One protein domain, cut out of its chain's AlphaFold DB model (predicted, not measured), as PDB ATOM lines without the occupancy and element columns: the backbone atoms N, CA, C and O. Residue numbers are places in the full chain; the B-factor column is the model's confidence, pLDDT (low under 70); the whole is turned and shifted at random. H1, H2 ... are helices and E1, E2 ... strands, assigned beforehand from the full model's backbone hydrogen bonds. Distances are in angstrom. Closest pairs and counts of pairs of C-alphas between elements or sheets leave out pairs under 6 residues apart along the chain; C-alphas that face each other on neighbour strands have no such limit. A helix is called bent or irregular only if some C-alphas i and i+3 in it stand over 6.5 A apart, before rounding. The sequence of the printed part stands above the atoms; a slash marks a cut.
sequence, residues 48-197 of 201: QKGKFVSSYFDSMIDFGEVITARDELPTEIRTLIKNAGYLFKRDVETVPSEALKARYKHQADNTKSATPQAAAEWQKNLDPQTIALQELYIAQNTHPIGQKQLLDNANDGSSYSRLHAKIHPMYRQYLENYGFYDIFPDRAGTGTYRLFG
ATOM      1  N   GLN A  48      -5.613  49.321  42.092       70.56
ATOM      2  CA  GLN A  48      -6.309  48.897  43.297       70.56
ATOM      3  C   GLN A  48      -7.810  49.159  43.145       70.56
ATOM      4  O   GLN A  48      -8.552  48.192  43.190       70.56
ATOM      5  N   LYS A  49      -8.263  50.385  42.833       69.69
ATOM      6  CA  LYS A  49      -9.697  50.671  42.594       69.69
ATOM      7  C   LYS A  49     -10.357  49.737  41.575       69.69
ATOM      8  O   LYS A  49     -11.518  49.391  41.759       69.69
ATOM      9  N   GLY A  50      -9.643  49.299  40.539       69.69
ATOM     10  CA  GLY A  50     -10.146  48.284  39.610       69.69
ATOM     11  C   GLY A  50     -10.442  46.946  40.303       69.69
ATOM     12  O   GLY A  50     -11.517  46.376  40.125       69.69
ATOM     13  N   LYS A  51      -9.525  46.485  41.156       74.56
ATOM     14  CA  LYS A  51      -9.673  45.267  41.971       74.56
ATOM     15  C   LYS A  51     -10.692  45.397  43.107       74.56
ATOM     16  O   LYS A  51     -11.137  44.384  43.628       74.56
ATOM     17  N   PHE A  52     -11.105  46.611  43.486       73.56
ATOM     18  CA  PHE A  52     -12.105  46.797  44.552       73.56
ATOM     19  C   PHE A  52     -13.421  46.122  44.206       73.56
ATOM     20  O   PHE A  52     -14.117  45.668  45.103       73.56
ATOM     21  N   VAL A  53     -13.763  46.083  42.918       74.81
ATOM     22  CA  VAL A  53     -15.006  45.476  42.464       74.81
ATOM     23  C   VAL A  53     -15.010  43.996  42.835       74.81
ATOM     24  O   VAL A  53     -15.868  43.601  43.607       74.81
ATOM     25  N   SER A  54     -14.016  43.210  42.414       74.75
ATOM     26  CA  SER A  54     -13.912  41.796  42.801       74.75
ATOM     27  C   SER A  54     -13.787  41.605  44.314       74.75
ATOM     28  O   SER A  54     -14.560  40.838  44.879       74.75
ATOM     29  N   SER A  55     -12.934  42.378  44.999       74.81
ATOM     30  CA  SER A  55     -12.790  42.275  46.462       74.81
ATOM     31  C   SER A  55     -14.076  42.587  47.239       74.81
ATOM     32  O   SER A  55     -14.309  42.010  48.298       74.81
ATOM     33  N   TYR A  56     -14.920  43.491  46.738       75.38
ATOM     34  CA  TYR A  56     -16.230  43.776  47.327       75.38
ATOM     35  C   TYR A  56     -17.139  42.547  47.269       75.38
ATOM     36  O   TYR A  56     -17.781  42.197  48.259       75.38
ATOM     37  N   PHE A  57     -17.163  41.862  46.126       75.62
ATOM     38  CA  PHE A  57     -17.948  40.644  45.989       75.62
ATOM     39  C   PHE A  57     -17.374  39.489  46.804       75.62
ATOM     40  O   PHE A  57     -18.150  38.768  47.422       75.62
ATOM     41  N   ASP A  58     -16.051  39.348  46.878       76.94
ATOM     42  CA  ASP A  58     -15.418  38.350  47.747       76.94
ATOM     43  C   ASP A  58     -15.823  38.584  49.210       76.94
ATOM     44  O   ASP A  58     -16.317  37.672  49.868       76.94
ATOM     45  N   SER A  59     -15.767  39.833  49.691       76.50
ATOM     46  CA  SER A  59     -16.223  40.176  51.045       76.50
ATOM     47  C   SER A  59     -17.708  39.878  51.274       76.50
ATOM     48  O   SER A  59     -18.090  39.506  52.384       76.50
ATOM     49  N   MET A  60     -18.554  40.037  50.256       75.88
ATOM     50  CA  MET A  60     -19.972  39.681  50.334       75.88
ATOM     51  C   MET A  60     -20.172  38.165  50.449       75.88
ATOM     52  O   MET A  60     -21.031  37.723  51.215       75.88
ATOM     53  N   ILE A  61     -19.398  37.373  49.706       74.44
ATOM     54  CA  ILE A  61     -19.420  35.909  49.794       74.44
ATOM     55  C   ILE A  61     -18.925  35.461  51.169       74.44
ATOM     56  O   ILE A  61     -19.637  34.705  51.826       74.44
ATOM     57  N   ASP A  62     -17.806  36.006  51.651       74.56
ATOM     58  CA  ASP A  62     -17.271  35.741  52.992       74.56
ATOM     59  C   ASP A  62     -18.288  36.102  54.084       74.56
ATOM     60  O   ASP A  62     -18.526  35.338  55.020       74.56
ATOM     61  N   PHE A  63     -18.949  37.258  53.956       73.62
ATOM     62  CA  PHE A  63     -20.039  37.647  54.849       73.62
ATOM     63  C   PHE A  63     -21.178  36.627  54.801       73.62
ATOM     64  O   PHE A  63     -21.653  36.196  55.851       73.62
ATOM     65  N   GLY A  64     -21.568  36.200  53.598       68.69
ATOM     66  CA  GLY A  64     -22.501  35.102  53.371       68.69
ATOM     67  C   GLY A  64     -22.093  33.836  54.124       68.69
ATOM     68  O   GLY A  64     -22.905  33.260  54.842       68.69
ATOM     69  N   GLU A  65     -20.837  33.414  54.045       68.81
ATOM     70  CA  GLU A  65     -20.328  32.246  54.776       68.81
ATOM     71  C   GLU A  65     -20.414  32.419  56.302       68.81
ATOM     72  O   GLU A  65     -20.877  31.518  57.005       68.81
ATOM     73  N   VAL A  66     -20.064  33.596  56.823       68.94
ATOM     74  CA  VAL A  66     -20.097  33.880  58.268       68.94
ATOM     75  C   VAL A  66     -21.528  33.927  58.812       68.94
ATOM     76  O   VAL A  66     -21.800  33.360  59.874       68.94
ATOM     77  N   ILE A  67     -22.463  34.568  58.104       64.88
ATOM     78  CA  ILE A  67     -23.867  34.648  58.541       64.88
ATOM     79  C   ILE A  67     -24.616  33.326  58.315       64.88
ATOM     80  O   ILE A  67     -25.513  32.990  59.085       64.88
ATOM     81  N   THR A  68     -24.240  32.536  57.299       60.34
ATOM     82  CA  THR A  68     -24.866  31.230  57.009       60.34
ATOM     83  C   THR A  68     -24.479  30.140  58.003       60.34
ATOM     84  O   THR A  68     -25.221  29.164  58.136       60.34
ATOM     85  N   ALA A  69     -23.369  30.302  58.729       60.91
ATOM     86  CA  ALA A  69     -22.934  29.377  59.773       60.91
ATOM     87  C   ALA A  69     -23.879  29.332  60.995       60.91
ATOM     88  O   ALA A  69     -23.695  28.488  61.869       60.91
ATOM     89  N   ARG A  70     -24.885  30.223  61.065       56.47
ATOM     90  CA  ARG A  70     -25.842  30.340  62.182       56.47
ATOM     91  C   ARG A  70     -27.266  29.822  61.909       56.47
ATOM     92  O   ARG A  70     -28.127  30.011  62.754       56.47
ATOM     93  N   ASP A  71     -27.463  29.076  60.819       58.28
ATOM     94  CA  ASP A  71     -28.576  28.110  60.662       58.28
ATOM     95  C   ASP A  71     -29.950  28.582  60.114       58.28
ATOM     96  O   ASP A  71     -30.966  27.954  60.392       58.28
ATOM     97  N   GLU A  72     -30.025  29.601  59.243       60.34
ATOM     98  CA  GLU A  72     -31.335  30.072  58.709       60.34
ATOM     99  C   GLU A  72     -31.467  30.166  57.173       60.34
ATOM    100  O   GLU A  72     -32.546  30.462  56.661       60.34
ATOM    101  N   LEU A  73     -30.417  29.883  56.391       60.94
ATOM    102  CA  LEU A  73     -30.496  29.989  54.925       60.94
ATOM    103  C   LEU A  73     -30.827  28.649  54.239       60.94
ATOM    104  O   LEU A  73     -30.238  27.621  54.593       60.94
ATOM    105  N   PRO A  74     -31.713  28.632  53.216       68.62
ATOM    106  CA  PRO A  74     -32.018  27.424  52.454       68.62
ATOM    107  C   PRO A  74     -30.751  26.769  51.894       68.62
ATOM    108  O   PRO A  74     -29.833  27.454  51.437       68.62
ATOM    109  N   THR A  75     -30.703  25.434  51.879       71.12
ATOM    110  CA  THR A  75     -29.539  24.654  51.408       71.12
ATOM    111  C   THR A  75     -29.074  25.053  50.006       71.12
ATOM    112  O   THR A  75     -27.876  25.063  49.741       71.12
ATOM    113  N   GLU A  76     -29.993  25.470  49.137       69.81
ATOM    114  CA  GLU A  76     -29.687  26.034  47.819       69.81
ATOM    115  C   GLU A  76     -28.754  27.250  47.879       69.81
ATOM    116  O   GLU A  76     -27.801  27.333  47.110       69.81
ATOM    117  N   ILE A  77     -28.991  28.175  48.814       68.12
ATOM    118  CA  ILE A  77     -28.183  29.391  48.972       68.12
ATOM    119  C   ILE A  77     -26.792  29.041  49.484       68.12
ATOM    120  O   ILE A  77     -25.803  29.535  48.953       68.12
ATOM    121  N   ARG A  78     -26.699  28.118  50.447       68.81
ATOM    122  CA  ARG A  78     -25.410  27.627  50.957       68.81
ATOM    123  C   ARG A  78     -24.578  26.960  49.862       68.81
ATOM    124  O   ARG A  78     -23.379  27.204  49.769       68.81
ATOM    125  N   THR A  79     -25.206  26.143  49.020       71.38
ATOM    126  CA  THR A  79     -24.532  25.499  47.882       71.38
ATOM    127  C   THR A  79     -24.096  26.518  46.833       71.38
ATOM    128  O   THR A  79     -23.017  26.375  46.263       71.38
ATOM    129  N   LEU A  80     -24.894  27.560  46.586       69.94
ATOM    130  CA  LEU A  80     -24.519  28.636  45.669       69.94
ATOM    131  C   LEU A  80     -23.330  29.455  46.193       69.94
ATOM    132  O   LEU A  80     -22.405  29.692  45.426       69.94
ATOM    133  N   ILE A  81     -23.318  29.823  47.482       68.62
ATOM    134  CA  ILE A  81     -22.214  30.561  48.127       68.62
ATOM    135  C   ILE A  81     -20.907  29.772  48.028       68.62
ATOM    136  O   ILE A  81     -19.932  30.273  47.476       68.62
ATOM    137  N   LYS A  82     -20.918  28.497  48.442       71.19
ATOM    138  CA  LYS A  82     -19.730  27.623  48.398       71.19
ATOM    139  C   LYS A  82     -19.138  27.460  46.998       71.19
ATOM    140  O   LYS A  82     -17.947  27.208  46.855       71.19
ATOM    141  N   ASN A  83     -19.973  27.565  45.966       71.19
ATOM    142  CA  ASN A  83     -19.558  27.404  44.577       71.19
ATOM    143  C   ASN A  83     -19.419  28.739  43.834       71.19
ATOM    144  O   ASN A  83     -19.156  28.715  42.633       71.19
ATOM    145  N   ALA A  84     -19.574  29.888  44.501       68.81
ATOM    146  CA  ALA A  84     -19.627  31.201  43.860       68.81
ATOM    147  C   ALA A  84     -18.410  31.458  42.960       68.81
ATOM    148  O   ALA A  84     -18.570  31.805  41.789       68.81
ATOM    149  N   GLY A  85     -17.202  31.174  43.461       65.94
ATOM    150  CA  GLY A  85     -15.962  31.337  42.697       65.94
ATOM    151  C   GLY A  85     -15.860  30.432  41.459       65.94
ATOM    152  O   GLY A  85     -15.275  30.828  40.451       65.94
ATOM    153  N   TYR A  86     -16.454  29.233  41.491       66.06
ATOM    154  CA  TYR A  86     -16.484  28.312  40.347       66.06
ATOM    155  C   TYR A  86     -17.581  28.679  39.339       66.06
ATOM    156  O   TYR A  86     -17.329  28.734  38.136       66.06
ATOM    157  N   LEU A  87     -18.786  28.978  39.829       65.00
ATOM    158  CA  LEU A  87     -19.931  29.408  39.022       65.00
ATOM    159  C   LEU A  87     -19.606  30.666  38.214       65.00
ATOM    160  O   LEU A  87     -19.999  30.788  37.057       65.00
ATOM    161  N   PHE A  88     -18.829  31.564  38.808       66.31
ATOM    162  CA  PHE A  88     -18.377  32.779  38.161       66.31
ATOM    163  C   PHE A  88     -17.386  32.522  37.016       66.31
ATOM    164  O   PHE A  88     -17.550  33.078  35.935       66.31
ATOM    165  N   LYS A  89     -16.411  31.619  37.207       66.62
ATOM    166  CA  LYS A  89     -15.462  31.207  36.151       66.62
ATOM    167  C   LYS A  89     -16.137  30.546  34.952       66.62
ATOM    168  O   LYS A  89     -15.580  30.571  33.863       66.62
ATOM    169  N   ARG A  90     -17.285  29.904  35.170       64.38
ATOM    170  CA  ARG A  90     -17.987  29.127  34.146       64.38
ATOM    171  C   ARG A  90     -18.973  29.963  33.332       64.38
ATOM    172  O   ARG A  90     -19.125  29.712  32.144       64.38
ATOM    173  N   ASP A  91     -19.662  30.901  33.980       67.12
ATOM    174  CA  ASP A  91     -20.840  31.554  33.395       67.12
ATOM    175  C   ASP A  91     -20.577  32.992  32.918       67.12
ATOM    176  O   ASP A  91     -21.416  33.547  32.213       67.12
ATOM    177  N   VAL A  92     -19.455  33.611  33.305       65.44
ATOM    178  CA  VAL A  92     -19.174  35.020  32.997       65.44
ATOM    179  C   VAL A  92     -17.922  35.140  32.128       65.44
ATOM    180  O   VAL A  92     -16.808  35.323  32.614       65.44
ATOM    181  N   GLU A  93     -18.125  35.073  30.814       63.31
ATOM    182  CA  GLU A  93     -17.162  35.517  29.805       63.31
ATOM    183  C   GLU A  93     -17.719  36.777  29.140       63.31
ATOM    184  O   GLU A  93     -18.655  36.711  28.346       63.31
ATOM    185  N   THR A  94     -17.171  37.948  29.466       64.81
ATOM    186  CA  THR A  94     -17.594  39.201  28.826       64.81
ATOM    187  C   THR A  94     -16.415  39.887  28.164       64.81
ATOM    188  O   THR A  94     -15.361  40.074  28.775       64.81
ATOM    189  N   VAL A  95     -16.620  40.330  26.929       65.81
ATOM    190  CA  VAL A  95     -15.708  41.253  26.253       65.81
ATOM    191  C   VAL A  95     -15.969  42.668  26.791       65.81
ATOM    192  O   VAL A  95     -17.138  43.041  26.901       65.81
ATOM    193  N   PRO A  96     -14.930  43.471  27.102       69.69
ATOM    194  CA  PRO A  96     -15.107  44.862  27.522       69.69
ATOM    195  C   PRO A  96     -15.959  45.647  26.519       69.69
ATOM    196  O   PRO A  96     -15.588  45.745  25.343       69.69
ATOM    197  N   SER A  97     -17.072  46.230  26.967       79.50
ATOM    198  CA  SER A  97     -17.929  47.030  26.093       79.50
ATOM    199  C   SER A  97     -17.370  48.434  25.871       79.50
ATOM    200  O   SER A  97     -16.493  48.923  26.593       79.50
ATOM    201  N   GLU A  98     -17.928  49.137  24.885       84.25
ATOM    202  CA  GLU A  98     -17.657  50.564  24.694       84.25
ATOM    203  C   GLU A  98     -18.061  51.400  25.920       84.25
ATOM    204  O   GLU A  98     -17.414  52.406  26.208       84.25
ATOM    205  N   ALA A  99     -19.058  50.966  26.701       84.44
ATOM    206  CA  ALA A  99     -19.454  51.656  27.927       84.44
ATOM    207  C   ALA A  99     -18.363  51.559  29.005       84.44
ATOM    208  O   ALA A  99     -18.032  52.564  29.643       84.44
ATOM    209  N   LEU A 100     -17.746  50.386  29.177       86.19
ATOM    210  CA  LEU A 100     -16.640  50.220  30.119       86.19
ATOM    211  C   LEU A 100     -15.399  50.996  29.664       86.19
ATOM    212  O   LEU A 100     -14.783  51.699  30.467       86.19
ATOM    213  N   LYS A 101     -15.077  50.973  28.366       86.62
ATOM    214  CA  LYS A 101     -13.998  51.809  27.811       86.62
ATOM    215  C   LYS A 101     -14.256  53.298  28.047       86.62
ATOM    216  O   LYS A 101     -13.347  54.014  28.469       86.62
ATOM    217  N   ALA A 102     -15.489  53.764  27.847       87.44
ATOM    218  CA  ALA A 102     -15.879  55.146  28.113       87.44
ATOM    219  C   ALA A 102     -15.748  55.513  29.601       87.44
ATOM    220  O   ALA A 102     -15.283  56.607  29.918       87.44
ATOM    221  N   ARG A 103     -16.079  54.597  30.524       84.56
ATOM    222  CA  ARG A 103     -15.847  54.781  31.970       84.56
ATOM    223  C   ARG A 103     -14.364  54.955  32.286       84.56
ATOM    224  O   ARG A 103     -14.003  55.899  32.989       84.56
ATOM    225  N   TYR A 104     -13.507  54.092  31.747       86.06
ATOM    226  CA  TYR A 104     -12.058  54.192  31.929       86.06
ATOM    227  C   TYR A 104     -11.482  55.476  31.338       86.06
ATOM    228  O   TYR A 104     -10.658  56.128  31.979       86.06
ATOM    229  N   LYS A 105     -11.961  55.882  30.159       87.31
ATOM    230  CA  LYS A 105     -11.600  57.166  29.557       87.31
ATOM    231  C   LYS A 105     -12.023  58.337  30.440       87.31
ATOM    232  O   LYS A 105     -11.197  59.185  30.748       87.31
ATOM    233  N   HIS A 106     -13.268  58.353  30.910       85.31
ATOM    234  CA  HIS A 106     -13.750  59.384  31.826       85.31
ATOM    235  C   HIS A 106     -12.911  59.433  33.111       85.31
ATOM    236  O   HIS A 106     -12.596  60.512  33.607       85.31
ATOM    237  N   GLN A 107     -12.511  58.285  33.659       83.56
ATOM    238  CA  GLN A 107     -11.630  58.237  34.826       83.56
ATOM    239  C   GLN A 107     -10.236  58.802  34.522       83.56
ATOM    240  O   GLN A 107      -9.698  59.539  35.348       83.56
ATOM    241  N   ALA A 108      -9.666  58.491  33.356       86.56
ATOM    242  CA  ALA A 108      -8.387  59.041  32.913       86.56
ATOM    243  C   ALA A 108      -8.459  60.563  32.738       86.56
ATOM    244  O   ALA A 108      -7.646  61.274  33.320       86.56
ATOM    245  N   ASP A 109      -9.491  61.062  32.056       85.44
ATOM    246  CA  ASP A 109      -9.694  62.494  31.809       85.44
ATOM    247  C   ASP A 109      -9.859  63.296  33.123       85.44
ATOM    248  O   ASP A 109      -9.450  64.452  33.211       85.44
ATOM    249  N   ASN A 110     -10.405  62.674  34.177       82.62
ATOM    250  CA  ASN A 110     -10.578  63.288  35.502       82.62
ATOM    251  C   ASN A 110      -9.421  63.021  36.484       82.62
ATOM    252  O   ASN A 110      -9.473  63.444  37.643       82.62
ATOM    253  N   THR A 111      -8.364  62.332  36.052       78.19
ATOM    254  CA  THR A 111      -7.196  62.030  36.886       78.19
ATOM    255  C   THR A 111      -6.035  62.926  36.474       78.19
ATOM    256  O   THR A 111      -5.428  62.734  35.428       78.19
ATOM    257  N   LYS A 112      -5.670  63.893  37.330       79.31
ATOM    258  CA  LYS A 112      -4.634  64.906  37.027       79.31
ATOM    259  C   LYS A 112      -3.269  64.331  36.619       79.31
ATOM    260  O   LYS A 112      -2.520  65.008  35.927       79.31
ATOM    261  N   SER A 113      -2.933  63.128  37.077       77.06
ATOM    262  CA  SER A 113      -1.660  62.446  36.814       77.06
ATOM    263  C   SER A 113      -1.768  61.323  35.776       77.06
ATOM    264  O   SER A 113      -0.828  60.544  35.646       77.06
ATOM    265  N   ALA A 114      -2.906  61.175  35.090       79.38
ATOM    266  CA  ALA A 114      -3.085  60.106  34.116       79.38
ATOM    267  C   ALA A 114      -2.321  60.399  32.820       79.38
ATOM    268  O   ALA A 114      -2.423  61.482  32.242       79.38
ATOM    269  N   THR A 115      -1.575  59.403  32.350       82.88
ATOM    270  CA  THR A 115      -0.988  59.390  31.009       82.88
ATOM    271  C   THR A 115      -2.077  59.135  29.955       82.88
ATOM    272  O   THR A 115      -3.139  58.591  30.276       82.88
ATOM    273  N   PRO A 116      -1.829  59.447  28.668       79.44
ATOM    274  CA  PRO A 116      -2.748  59.086  27.585       79.44
ATOM    275  C   PRO A 116      -3.046  57.577  27.498       79.44
ATOM    276  O   PRO A 116      -4.086  57.185  26.973       79.44
ATOM    277  N   GLN A 117      -2.147  56.727  28.008       82.62
ATOM    278  CA  GLN A 117      -2.272  55.267  28.021       82.62
ATOM    279  C   GLN A 117      -2.860  54.711  29.328       82.62
ATOM    280  O   GLN A 117      -3.183  53.523  29.382       82.62
ATOM    281  N   ALA A 118      -3.067  55.544  30.351       82.19
ATOM    282  CA  ALA A 118      -3.416  55.099  31.698       82.19
ATOM    283  C   ALA A 118      -4.682  54.227  31.739       82.19
ATOM    284  O   ALA A 118      -4.724  53.212  32.430       82.19
ATOM    285  N   ALA A 119      -5.698  54.562  30.935       84.19
ATOM    286  CA  ALA A 119      -6.929  53.777  30.826       84.19
ATOM    287  C   ALA A 119      -6.679  52.320  30.388       84.19
ATOM    288  O   ALA A 119      -7.340  51.409  30.889       84.19
ATOM    289  N   ALA A 120      -5.738  52.094  29.466       83.62
ATOM    290  CA  ALA A 120      -5.360  50.758  29.014       83.62
ATOM    291  C   ALA A 120      -4.451  50.056  30.037       83.62
ATOM    292  O   ALA A 120      -4.598  48.860  30.288       83.62
ATOM    293  N   GLU A 121      -3.543  50.799  30.670       84.62
ATOM    294  CA  GLU A 121      -2.621  50.267  31.679       84.62
ATOM    295  C   GLU A 121      -3.342  49.780  32.939       84.62
ATOM    296  O   GLU A 121      -3.018  48.706  33.449       84.62
ATOM    297  N   TRP A 122      -4.367  50.501  33.404       83.44
ATOM    298  CA  TRP A 122      -5.155  50.092  34.573       83.44
ATOM    299  C   TRP A 122      -5.915  48.783  34.355       83.44
ATOM    300  O   TRP A 122      -6.154  48.064  35.321       83.44
ATOM    301  N   GLN A 123      -6.253  48.454  33.106       81.69
ATOM    302  CA  GLN A 123      -6.933  47.208  32.742       81.69
ATOM    303  C   GLN A 123      -5.961  46.043  32.535       81.69
ATOM    304  O   GLN A 123      -6.320  44.897  32.787       81.69
ATOM    305  N   LYS A 124      -4.720  46.319  32.113       81.94
ATOM    306  CA  LYS A 124      -3.741  45.304  31.687       81.94
ATOM    307  C   LYS A 124      -3.459  44.220  32.735       81.94
ATOM    308  O   LYS A 124      -3.181  43.084  32.370       81.94
ATOM    309  N   ASN A 125      -3.516  44.576  34.018       78.19
ATOM    310  CA  ASN A 125      -3.206  43.678  35.136       78.19
ATOM    311  C   ASN A 125      -4.452  43.204  35.902       78.19
ATOM    312  O   ASN A 125      -4.321  42.654  37.000       78.19
ATOM    313  N   LEU A 126      -5.649  43.472  35.376       81.75
ATOM    314  CA  LEU A 126      -6.884  42.929  35.922       81.75
ATOM    315  C   LEU A 126      -7.130  41.559  35.304       81.75
ATOM    316  O   LEU A 126      -6.925  41.353  34.107       81.75
ATOM    317  N   ASP A 127      -7.561  40.615  36.129       79.81
ATOM    318  CA  ASP A 127      -8.029  39.341  35.618       79.81
ATOM    319  C   ASP A 127      -9.331  39.550  34.812       79.81
ATOM    320  O   ASP A 127     -10.086  40.499  35.074       79.81
ATOM    321  N   PRO A 128      -9.628  38.668  33.838       80.56
ATOM    322  CA  PRO A 128     -10.832  38.776  33.015       80.56
ATOM    323  C   PRO A 128     -12.125  38.850  33.825       80.56
ATOM    324  O   PRO A 128     -13.099  39.458  33.388       80.56
ATOM    325  N   GLN A 129     -12.135  38.265  35.022       78.31
ATOM    326  CA  GLN A 129     -13.321  38.229  35.848       78.31
ATOM    327  C   GLN A 129     -13.577  39.584  36.524       78.31
ATOM    328  O   GLN A 129     -14.698  40.084  36.494       78.31
ATOM    329  N   THR A 130     -12.541  40.246  37.041       81.94
ATOM    330  CA  THR A 130     -12.647  41.630  37.531       81.94
ATOM    331  C   THR A 130     -13.166  42.569  36.437       81.94
ATOM    332  O   THR A 130     -14.025  43.412  36.701       81.94
ATOM    333  N   ILE A 131     -12.691  42.404  35.200       84.62
ATOM    334  CA  ILE A 131     -13.171  43.175  34.044       84.62
ATOM    335  C   ILE A 131     -14.664  42.913  33.800       84.62
ATOM    336  O   ILE A 131     -15.430  43.859  33.618       84.62
ATOM    337  N   ALA A 132     -15.094  41.654  33.870       84.25
ATOM    338  CA  ALA A 132     -16.491  41.295  33.673       84.25
ATOM    339  C   ALA A 132     -17.434  41.843  34.751       84.25
ATOM    340  O   ALA A 132     -18.539  42.293  34.452       84.25
ATOM    341  N   LEU A 133     -16.997  41.887  36.009       83.00
ATOM    342  CA  LEU A 133     -17.795  42.483  37.083       83.00
ATOM    343  C   LEU A 133     -17.947  43.985  36.914       83.00
ATOM    344  O   LEU A 133     -19.014  44.536  37.177       83.00
ATOM    345  N   GLN A 134     -16.893  44.658  36.464       86.38
ATOM    346  CA  GLN A 134     -16.980  46.077  36.159       86.38
ATOM    347  C   GLN A 134     -17.910  46.346  34.978       86.38
ATOM    348  O   GLN A 134     -18.681  47.302  35.019       86.38
ATOM    349  N   GLU A 135     -17.885  45.499  33.953       87.56
ATOM    350  CA  GLU A 135     -18.830  45.576  32.842       87.56
ATOM    351  C   GLU A 135     -20.280  45.498  33.356       87.56
ATOM    352  O   GLU A 135     -21.057  46.440  33.186       87.56
ATOM    353  N   LEU A 136     -20.608  44.423  34.074       86.62
ATOM    354  CA  LEU A 136     -21.963  44.133  34.539       86.62
ATOM    355  C   LEU A 136     -22.470  45.129  35.595       86.62
ATOM    356  O   LEU A 136     -23.595  45.616  35.500       86.62
ATOM    357  N   TYR A 137     -21.649  45.460  36.594       85.31
ATOM    358  CA  TYR A 137     -22.101  46.184  37.790       85.31
ATOM    359  C   TYR A 137     -21.684  47.657  37.852       85.31
ATOM    360  O   TYR A 137     -22.177  48.390  38.715       85.31
ATOM    361  N   ILE A 138     -20.823  48.127  36.939       85.06
ATOM    362  CA  ILE A 138     -20.363  49.529  36.888       85.06
ATOM    363  C   ILE A 138     -20.698  50.197  35.550       85.06
ATOM    364  O   ILE A 138     -21.192  51.331  35.533       85.06
ATOM    365  N   ALA A 139     -20.409  49.535  34.428       86.50
ATOM    366  CA  ALA A 139     -20.623  50.110  33.102       86.50
ATOM    367  C   ALA A 139     -22.097  50.053  32.689       86.50
ATOM    368  O   ALA A 139     -22.647  51.076  32.290       86.50
ATOM    369  N   GLN A 140     -22.742  48.895  32.851       87.50
ATOM    370  CA  GLN A 140     -24.152  48.679  32.492       87.50
ATOM    371  C   GLN A 140     -25.137  49.101  33.588       87.50
ATOM    372  O   GLN A 140     -26.351  49.079  33.394       87.50
ATOM    373  N   ASN A 141     -24.621  49.519  34.741       87.75
ATOM    374  CA  ASN A 141     -25.435  49.962  35.856       87.75
ATOM    375  C   ASN A 141     -26.136  51.289  35.531       87.75
ATOM    376  O   ASN A 141     -25.488  52.320  35.337       87.75
ATOM    377  N   THR A 142     -27.467  51.250  35.482       87.50
ATOM    378  CA  THR A 142     -28.326  52.391  35.139       87.50
ATOM    379  C   THR A 142     -28.630  53.300  36.328       87.50
ATOM    380  O   THR A 142     -29.221  54.366  36.145       87.50
ATOM    381  N   HIS A 143     -28.227  52.918  37.545       83.00
ATOM    382  CA  HIS A 143     -28.416  53.756  38.723       83.00
ATOM    383  C   HIS A 143     -27.524  55.011  38.682       83.00
ATOM    384  O   HIS A 143     -26.443  55.004  38.080       83.00
ATOM    385  N   PRO A 144     -27.943  56.107  39.347       77.88
ATOM    386  CA  PRO A 144     -27.141  57.320  39.456       77.88
ATOM    387  C   PRO A 144     -25.744  57.074  40.043       77.88
ATOM    388  O   PRO A 144     -25.504  56.129  40.799       77.88
ATOM    389  N   ILE A 145     -24.813  57.985  39.751       68.31
ATOM    390  CA  ILE A 145     -23.478  57.976  40.365       68.31
ATOM    391  C   ILE A 145     -23.627  58.003  41.896       68.31
ATOM    392  O   ILE A 145     -24.407  58.782  42.438       68.31
ATOM    393  N   GLY A 146     -22.888  57.131  42.589       69.38
ATOM    394  CA  GLY A 146     -22.998  56.939  44.043       69.38
ATOM    395  C   GLY A 146     -24.095  55.959  44.482       69.38
ATOM    396  O   GLY A 146     -24.214  55.673  45.669       69.38
ATOM    397  N   GLN A 147     -24.870  55.412  43.540       77.75
ATOM    398  CA  GLN A 147     -25.941  54.441  43.800       77.75
ATOM    399  C   GLN A 147     -25.700  53.088  43.119       77.75
ATOM    400  O   GLN A 147     -26.623  52.300  42.928       77.75
ATOM    401  N   LYS A 148     -24.443  52.791  42.766       80.94
ATOM    402  CA  LYS A 148     -24.043  51.543  42.093       80.94
ATOM    403  C   LYS A 148     -24.496  50.289  42.855       80.94
ATOM    404  O   LYS A 148     -24.934  49.314  42.256       80.94
ATOM    405  N   GLN A 149     -24.475  50.363  44.180       78.19
ATOM    406  CA  GLN A 149     -24.922  49.334  45.113       78.19
ATOM    407  C   GLN A 149     -26.435  49.077  45.100       78.19
ATOM    408  O   GLN A 149     -26.895  48.243  45.865       78.19
ATOM    409  N   LEU A 150     -27.242  49.792  44.318       86.00
ATOM    410  CA  LEU A 150     -28.668  49.472  44.194       86.00
ATOM    411  C   LEU A 150     -28.939  48.384  43.149       86.00
ATOM    412  O   LEU A 150     -30.036  47.830  43.128       86.00
ATOM    413  N   LEU A 151     -27.948  48.056  42.311       89.56
ATOM    414  CA  LEU A 151     -28.085  47.021  41.297       89.56
ATOM    415  C   LEU A 151     -27.965  45.633  41.930       89.56
ATOM    416  O   LEU A 151     -26.864  45.123  42.091       89.56
ATOM    417  N   ASP A 152     -29.096  45.009  42.241       90.06
ATOM    418  CA  ASP A 152     -29.117  43.664  42.826       90.06
ATOM    419  C   ASP A 152     -28.830  42.565  41.783       90.06
ATOM    420  O   ASP A 152     -28.264  41.529  42.117       90.06
ATOM    421  N   ASN A 153     -29.162  42.768  40.505       90.44
ATOM    422  CA  ASN A 153     -28.981  41.760  39.457       90.44
ATOM    423  C   ASN A 153     -28.586  42.412  38.128       90.44
ATOM    424  O   ASN A 153     -29.300  43.290  37.645       90.44
ATOM    425  N   ALA A 154     -27.500  41.944  37.509       88.50
ATOM    426  CA  ALA A 154     -27.090  42.399  36.180       88.50
ATOM    427  C   ALA A 154     -27.964  41.843  35.032       88.50
ATOM    428  O   ALA A 154     -27.864  42.309  33.905       88.50
ATOM    429  N   ASN A 155     -28.839  40.870  35.312       87.06
ATOM    430  CA  ASN A 155     -29.738  40.209  34.354       87.06
ATOM    431  C   ASN A 155     -29.023  39.537  33.164       87.06
ATOM    432  O   ASN A 155     -29.617  39.331  32.110       87.06
ATOM    433  N   ASP A 156     -27.770  39.130  33.355       84.25
ATOM    434  CA  ASP A 156     -26.947  38.398  32.381       84.25
ATOM    435  C   ASP A 156     -27.264  36.890  32.319       84.25
ATOM    436  O   ASP A 156     -26.714  36.159  31.501       84.25
ATOM    437  N   GLY A 157     -28.137  36.399  33.205       82.81
ATOM    438  CA  GLY A 157     -28.488  34.982  33.297       82.81
ATOM    439  C   GLY A 157     -27.409  34.109  33.948       82.81
ATOM    440  O   GLY A 157     -27.609  32.893  34.060       82.81
ATOM    441  N   SER A 158     -26.310  34.687  34.440       82.81
ATOM    442  CA  SER A 158     -25.261  33.926  35.113       82.81
ATOM    443  C   SER A 158     -25.715  33.458  36.496       82.81
ATOM    444  O   SER A 158     -26.550  34.072  37.173       82.81
ATOM    445  N   SER A 159     -25.161  32.332  36.953       81.25
ATOM    446  CA  SER A 159     -25.365  31.882  38.336       81.25
ATOM    447  C   SER A 159     -24.844  32.897  39.348       81.25
ATOM    448  O   SER A 159     -25.381  32.999  40.450       81.25
ATOM    449  N   TYR A 160     -23.841  33.673  38.944       80.38
ATOM    450  CA  TYR A 160     -23.272  34.740  39.737       80.38
ATOM    451  C   TYR A 160     -24.278  35.861  40.009       80.38
ATOM    452  O   TYR A 160     -24.545  36.164  41.169       80.38
ATOM    453  N   SER A 161     -24.919  36.424  38.980       85.94
ATOM    454  CA  SER A 161     -25.891  37.506  39.193       85.94
ATOM    455  C   SER A 161     -27.135  37.045  39.946       85.94
ATOM    456  O   SER A 161     -27.690  37.795  40.748       85.94
ATOM    457  N   ARG A 162     -27.534  35.774  39.783       85.00
ATOM    458  CA  ARG A 162     -28.576  35.166  40.628       85.00
ATOM    459  C   ARG A 162     -28.174  35.089  42.097       85.00
ATOM    460  O   ARG A 162     -29.035  35.233  42.961       85.00
ATOM    461  N   LEU A 163     -26.907  34.803  42.385       81.00
ATOM    462  CA  LEU A 163     -26.396  34.757  43.750       81.00
ATOM    463  C   LEU A 163     -26.312  36.162  44.350       81.00
ATOM    464  O   LEU A 163     -26.809  36.382  45.454       81.00
ATOM    465  N   HIS A 164     -25.754  37.105  43.591       85.81
ATOM    466  CA  HIS A 164     -25.670  38.509  43.969       85.81
ATOM    467  C   HIS A 164     -27.047  39.070  44.347       85.81
ATOM    468  O   HIS A 164     -27.204  39.602  45.442       85.81
ATOM    469  N   ALA A 165     -28.074  38.810  43.535       88.44
ATOM    470  CA  ALA A 165     -29.445  39.256  43.791       88.44
ATOM    471  C   ALA A 165     -30.034  38.774  45.124       88.44
ATOM    472  O   ALA A 165     -30.958  39.391  45.649       88.44
ATOM    473  N   LYS A 166     -29.522  37.669  45.675       83.94
ATOM    474  CA  LYS A 166     -30.003  37.100  46.938       83.94
ATOM    475  C   LYS A 166     -29.218  37.599  48.148       83.94
ATOM    476  O   LYS A 166     -29.814  37.803  49.198       83.94
ATOM    477  N   ILE A 167     -27.903  37.780  48.019       80.56
ATOM    478  CA  ILE A 167     -27.024  38.121  49.153       80.56
ATOM    479  C   ILE A 167     -26.828  39.628  49.281       80.56
ATOM    480  O   ILE A 167     -26.826  40.160  50.391       80.56
ATOM    481  N   HIS A 168     -26.688  40.327  48.158       85.94
ATOM    482  CA  HIS A 168     -26.364  41.749  48.138       85.94
ATOM    483  C   HIS A 168     -27.377  42.626  48.886       85.94
ATOM    484  O   HIS A 168     -26.929  43.497  49.627       85.94
ATOM    485  N   PRO A 169     -28.707  42.386  48.845       87.50
ATOM    486  CA  PRO A 169     -29.645  43.143  49.675       87.50
ATOM    487  C   PRO A 169     -29.377  43.011  51.181       87.50
ATOM    488  O   PRO A 169     -29.407  44.014  51.892       87.50
ATOM    489  N   MET A 170     -29.064  41.800  51.657       81.12
ATOM    490  CA  MET A 170     -28.741  41.547  53.066       81.12
ATOM    491  C   MET A 170     -27.419  42.209  53.454       81.12
ATOM    492  O   MET A 170     -27.314  42.826  54.512       81.12
ATOM    493  N   TYR A 171     -26.417  42.103  52.581       77.94
ATOM    494  CA  TYR A 171     -25.118  42.730  52.781       77.94
ATOM    495  C   TYR A 171     -25.232  44.258  52.803       77.94
ATOM    496  O   TYR A 171     -24.779  44.890  53.748       77.94
ATOM    497  N   ARG A 172     -25.934  44.857  51.837       84.25
ATOM    498  CA  ARG A 172     -26.247  46.292  51.808       84.25
ATOM    499  C   ARG A 172     -26.953  46.738  53.087       84.25
ATOM    500  O   ARG A 172     -26.521  47.714  53.687       84.25
ATOM    501  N   GLN A 173     -27.983  46.018  53.538       80.81
ATOM    502  CA  GLN A 173     -28.694  46.355  54.775       80.81
ATOM    503  C   GLN A 173     -27.773  46.285  56.001       80.81
ATOM    504  O   GLN A 173     -27.831  47.153  56.869       80.81
ATOM    505  N   TYR A 174     -26.899  45.279  56.071       77.06
ATOM    506  CA  TYR A 174     -25.871  45.200  57.105       77.06
ATOM    507  C   TYR A 174     -24.965  46.438  57.066       77.06
ATOM    508  O   TYR A 174     -24.797  47.111  58.080       77.06
ATOM    509  N   LEU A 175     -24.446  46.804  55.895       73.44
ATOM    510  CA  LEU A 175     -23.606  47.988  55.739       73.44
ATOM    511  C   LEU A 175     -24.321  49.277  56.171       73.44
ATOM    512  O   LEU A 175     -23.770  50.049  56.953       73.44
ATOM    513  N   GLU A 176     -25.570  49.471  55.751       74.81
ATOM    514  CA  GLU A 176     -26.382  50.633  56.122       74.81
ATOM    515  C   GLU A 176     -26.642  50.710  57.635       74.81
ATOM    516  O   GLU A 176     -26.483  51.780  58.228       74.81
ATOM    517  N   ASN A 177     -26.979  49.582  58.272       72.06
ATOM    518  CA  ASN A 177     -27.284  49.507  59.706       72.06
ATOM    519  C   ASN A 177     -26.086  49.858  60.596       72.06
ATOM    520  O   ASN A 177     -26.263  50.423  61.673       72.06
ATOM    521  N   TYR A 178     -24.870  49.540  60.151       67.94
ATOM    522  CA  TYR A 178     -23.639  49.834  60.886       67.94
ATOM    523  C   TYR A 178     -22.927  51.105  60.386       67.94
ATOM    524  O   TYR A 178     -21.812  51.403  60.813       67.94
ATOM    525  N   GLY A 179     -23.580  51.891  59.519       57.78
ATOM    526  CA  GLY A 179     -23.069  53.179  59.038       57.78
ATOM    527  C   GLY A 179     -21.930  53.072  58.020       57.78
ATOM    528  O   GLY A 179     -21.221  54.054  57.788       57.78
ATOM    529  N   PHE A 180     -21.754  51.906  57.400       61.41
ATOM    530  CA  PHE A 180     -20.791  51.665  56.334       61.41
ATOM    531  C   PHE A 180     -21.412  52.055  54.992       61.41
ATOM    532  O   PHE A 180     -22.023  51.249  54.304       61.41
ATOM    533  N   TYR A 181     -21.262  53.313  54.596       49.16
ATOM    534  CA  TYR A 181     -21.549  53.708  53.220       49.16
ATOM    535  C   TYR A 181     -20.228  53.666  52.456       49.16
ATOM    536  O   TYR A 181     -19.341  54.470  52.721       49.16
ATOM    537  N   ASP A 182     -20.119  52.725  51.514       53.28
ATOM    538  CA  ASP A 182     -18.964  52.522  50.625       53.28
ATOM    539  C   ASP A 182     -17.756  51.833  51.315       53.28
ATOM    540  O   ASP A 182     -16.926  52.445  51.993       53.28
ATOM    541  N   ILE A 183     -17.636  50.510  51.130       49.97
ATOM    542  CA  ILE A 183     -16.426  49.775  51.524       49.97
ATOM    543  C   ILE A 183     -15.330  50.103  50.518       49.97
ATOM    544  O   ILE A 183     -15.348  49.650  49.374       49.97
ATOM    545  N   PHE A 184     -14.343  50.861  50.975       46.88
ATOM    546  CA  PHE A 184     -13.105  51.083  50.254       46.88
ATOM    547  C   PHE A 184     -11.975  50.325  50.972       46.88
ATOM    548  O   PHE A 184     -11.646  50.675  52.108       46.88
ATOM    549  N   PRO A 185     -11.353  49.295  50.365       40.94
ATOM    550  CA  PRO A 185     -10.076  48.776  50.831       40.94
ATOM    551  C   PRO A 185      -9.090  49.897  51.175       40.94
ATOM    552  O   PRO A 185      -8.941  50.878  50.440       40.94
ATOM    553  N   ASP A 186      -8.430  49.754  52.322       38.72
ATOM    554  CA  ASP A 186      -7.334  50.626  52.726       38.72
ATOM    555  C   ASP A 186      -6.219  50.562  51.658       38.72
ATOM    556  O   ASP A 186      -5.892  49.490  51.143       38.72
ATOM    557  N   ARG A 187      -5.608  51.710  51.345       39.25
ATOM    558  CA  ARG A 187      -4.433  51.851  50.464       39.25
ATOM    559  C   ARG A 187      -3.224  50.982  50.860       39.25
ATOM    560  O   ARG A 187      -2.280  50.896  50.080       39.25
ATOM    561  N   ALA A 188      -3.216  50.356  52.033       38.16
ATOM    562  CA  ALA A 188      -2.043  49.709  52.607       38.16
ATOM    563  C   ALA A 188      -1.751  48.269  52.140       38.16
ATOM    564  O   ALA A 188      -0.747  47.708  52.566       38.16
ATOM    565  N   GLY A 189      -2.562  47.637  51.280       36.25
ATOM    566  CA  GLY A 189      -2.249  46.286  50.764       36.25
ATOM    567  C   GLY A 189      -2.155  45.184  51.837       36.25
ATOM    568  O   GLY A 189      -1.736  44.070  51.543       36.25
ATOM    569  N   THR A 190      -2.564  45.477  53.072       36.41
ATOM    570  CA  THR A 190      -2.457  44.618  54.260       36.41
ATOM    571  C   THR A 190      -3.685  43.736  54.498       36.41
ATOM    572  O   THR A 190      -3.787  43.110  55.548       36.41
ATOM    573  N   GLY A 191      -4.647  43.685  53.569       35.34
ATOM    574  CA  GLY A 191      -5.913  42.959  53.773       35.34
ATOM    575  C   GLY A 191      -6.850  43.614  54.799       35.34
ATOM    576  O   GLY A 191      -7.851  43.030  55.199       35.34
ATOM    577  N   THR A 192      -6.544  44.838  55.230       35.25
ATOM    578  CA  THR A 192      -7.390  45.643  56.113       35.25
ATOM    579  C   THR A 192      -8.349  46.494  55.286       35.25
ATOM    580  O   THR A 192      -7.927  47.313  54.473       35.25
ATOM    581  N   TYR A 193      -9.650  46.330  55.499       41.97
ATOM    582  CA  TYR A 193     -10.674  47.203  54.928       41.97
ATOM    583  C   TYR A 193     -10.813  48.446  55.815       41.97
ATOM    584  O   TYR A 193     -11.055  48.317  57.016       41.97
ATOM    585  N   ARG A 194     -10.661  49.655  55.255       40.00
ATOM    586  CA  ARG A 194     -10.993  50.884  55.988       40.00
ATOM    587  C   ARG A 194     -12.470  51.168  55.800       40.00
ATOM    588  O   ARG A 194     -12.914  51.638  54.759       40.00
ATOM    589  N   LEU A 195     -13.225  50.874  56.843       43.62
ATOM    590  CA  LEU A 195     -14.626  51.236  56.940       43.62
ATOM    591  C   LEU A 195     -14.699  52.751  57.172       43.62
ATOM    592  O   LEU A 195     -14.331  53.237  58.242       43.62
ATOM    593  N   PHE A 196     -15.128  53.516  56.168       40.88
ATOM    594  CA  PHE A 196     -15.457  54.925  56.365       40.88
ATOM    595  C   PHE A 196     -16.825  54.998  57.046       40.88
ATOM    596  O   PHE A 196     -17.865  55.023  56.399       40.88
ATOM    597  N   GLY A 197     -16.820  54.986  58.379       33.81
ATOM    598  CA  GLY A 197     -18.002  55.320  59.158       33.81
ATOM    599  C   GLY A 197     -18.245  56.823  59.079       33.81
ATOM    600  O   GLY A 197     -17.435  57.608  59.573       33.81
TER     601      GLY A 197
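Overview. This is residues 48 to 197 of the 201 residues of an uncharacterized protein of Donghicola tyrosinivorans (UniProt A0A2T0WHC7). One long helix, H1, runs through the middle of an elongated body, with crossed helices at both of its ends and a small strand hairpin, E1 and E2, over one side. Near the beginning of H1 the helix H6 crosses it, and H4 packs on H6 and H5 on H4; at the other end of H1 the helix H2 folds back on it, and H3 and the first arm of the bent helix H7, H7a, pack on each other to one side of H1. The printed part has 150 residues, with seven named helices followed by two antiparallel strands, and is mostly helix. It is compact, with a radius of gyration of the C-alphas of 16.0 A, and spans 52 by 35 by 29 A, only just elongated.

Arrangement. H1, residues 48 to 68, has a kink of 33 degrees near residue 55. H2, residues 75 to 82, forms a helical hairpin with H1, touching its residues 61 to 68 alone; the closest C-alphas are those of Ile 61 and Ile 81, 6.3 A, and the tilt of 36 degrees, opposite ways, is only just steep. H3 is residues 84 to 91. H4, residues 98 to 109, touches H5, residues 118 to 124, at a steep tilt of 51 degrees, with the C-alphas of Tyr 104 and Ala 119 closest at 5.3 A. H6, residues 128 to 139, is about perpendicular to H1, at 89 degrees, and touches its residues 50 to 54 alone, the C-alphas of Ser 54 and Thr 130 being closest at 5.4 A. H4 touches H6 at 85 degrees, with the C-alphas of Leu 100 and Ala 139 closest at 5.0 A. H7, residues 159 to 177, was assigned as one helix by its hydrogen bonds but is bent, C-alphas 166 and 169 being 6.6 A apart; its arms H7a, residues 159 to 166, and H7b, residues 169 to 177, stand at 43 degrees. H7a touches H3, closest at the C-alphas of Phe 88 and Tyr 160, 5.5 A. H7b is close to H1 but not clearly touching. E1, residues 180 to 185, and E2, residues 193 to 197, form an antiparallel hairpin, with N 194 and O 184 within hydrogen-bond range at 3.5 A. Every O i to N i+4 pair is within range in H2, H4, H6 and H7b; in H1 it is 15 of 17, in H3 3 of 4, in H5 2 of 3 and in H7a 3 of 4.

Along the chain. H1 begins at C-alpha 48, (-6.309, 48.897, 43.297), and measures 29.1 A; H4 measures 16.0 A and H6 15.0 A. E2 ends at C-alpha 197, (-18.002, 55.320, 59.158).

Size, cuts and confidence. The C-alphas of Asp 71 and Pro 116 are farthest apart, 52.2 A. The printed part has no cut; the link from H6 to H7, 19 residues, is long. Residues 110 to 115 stand free. Mean pLDDT of the printed part is 73.1, and residues 178 to 197 are among those under 70.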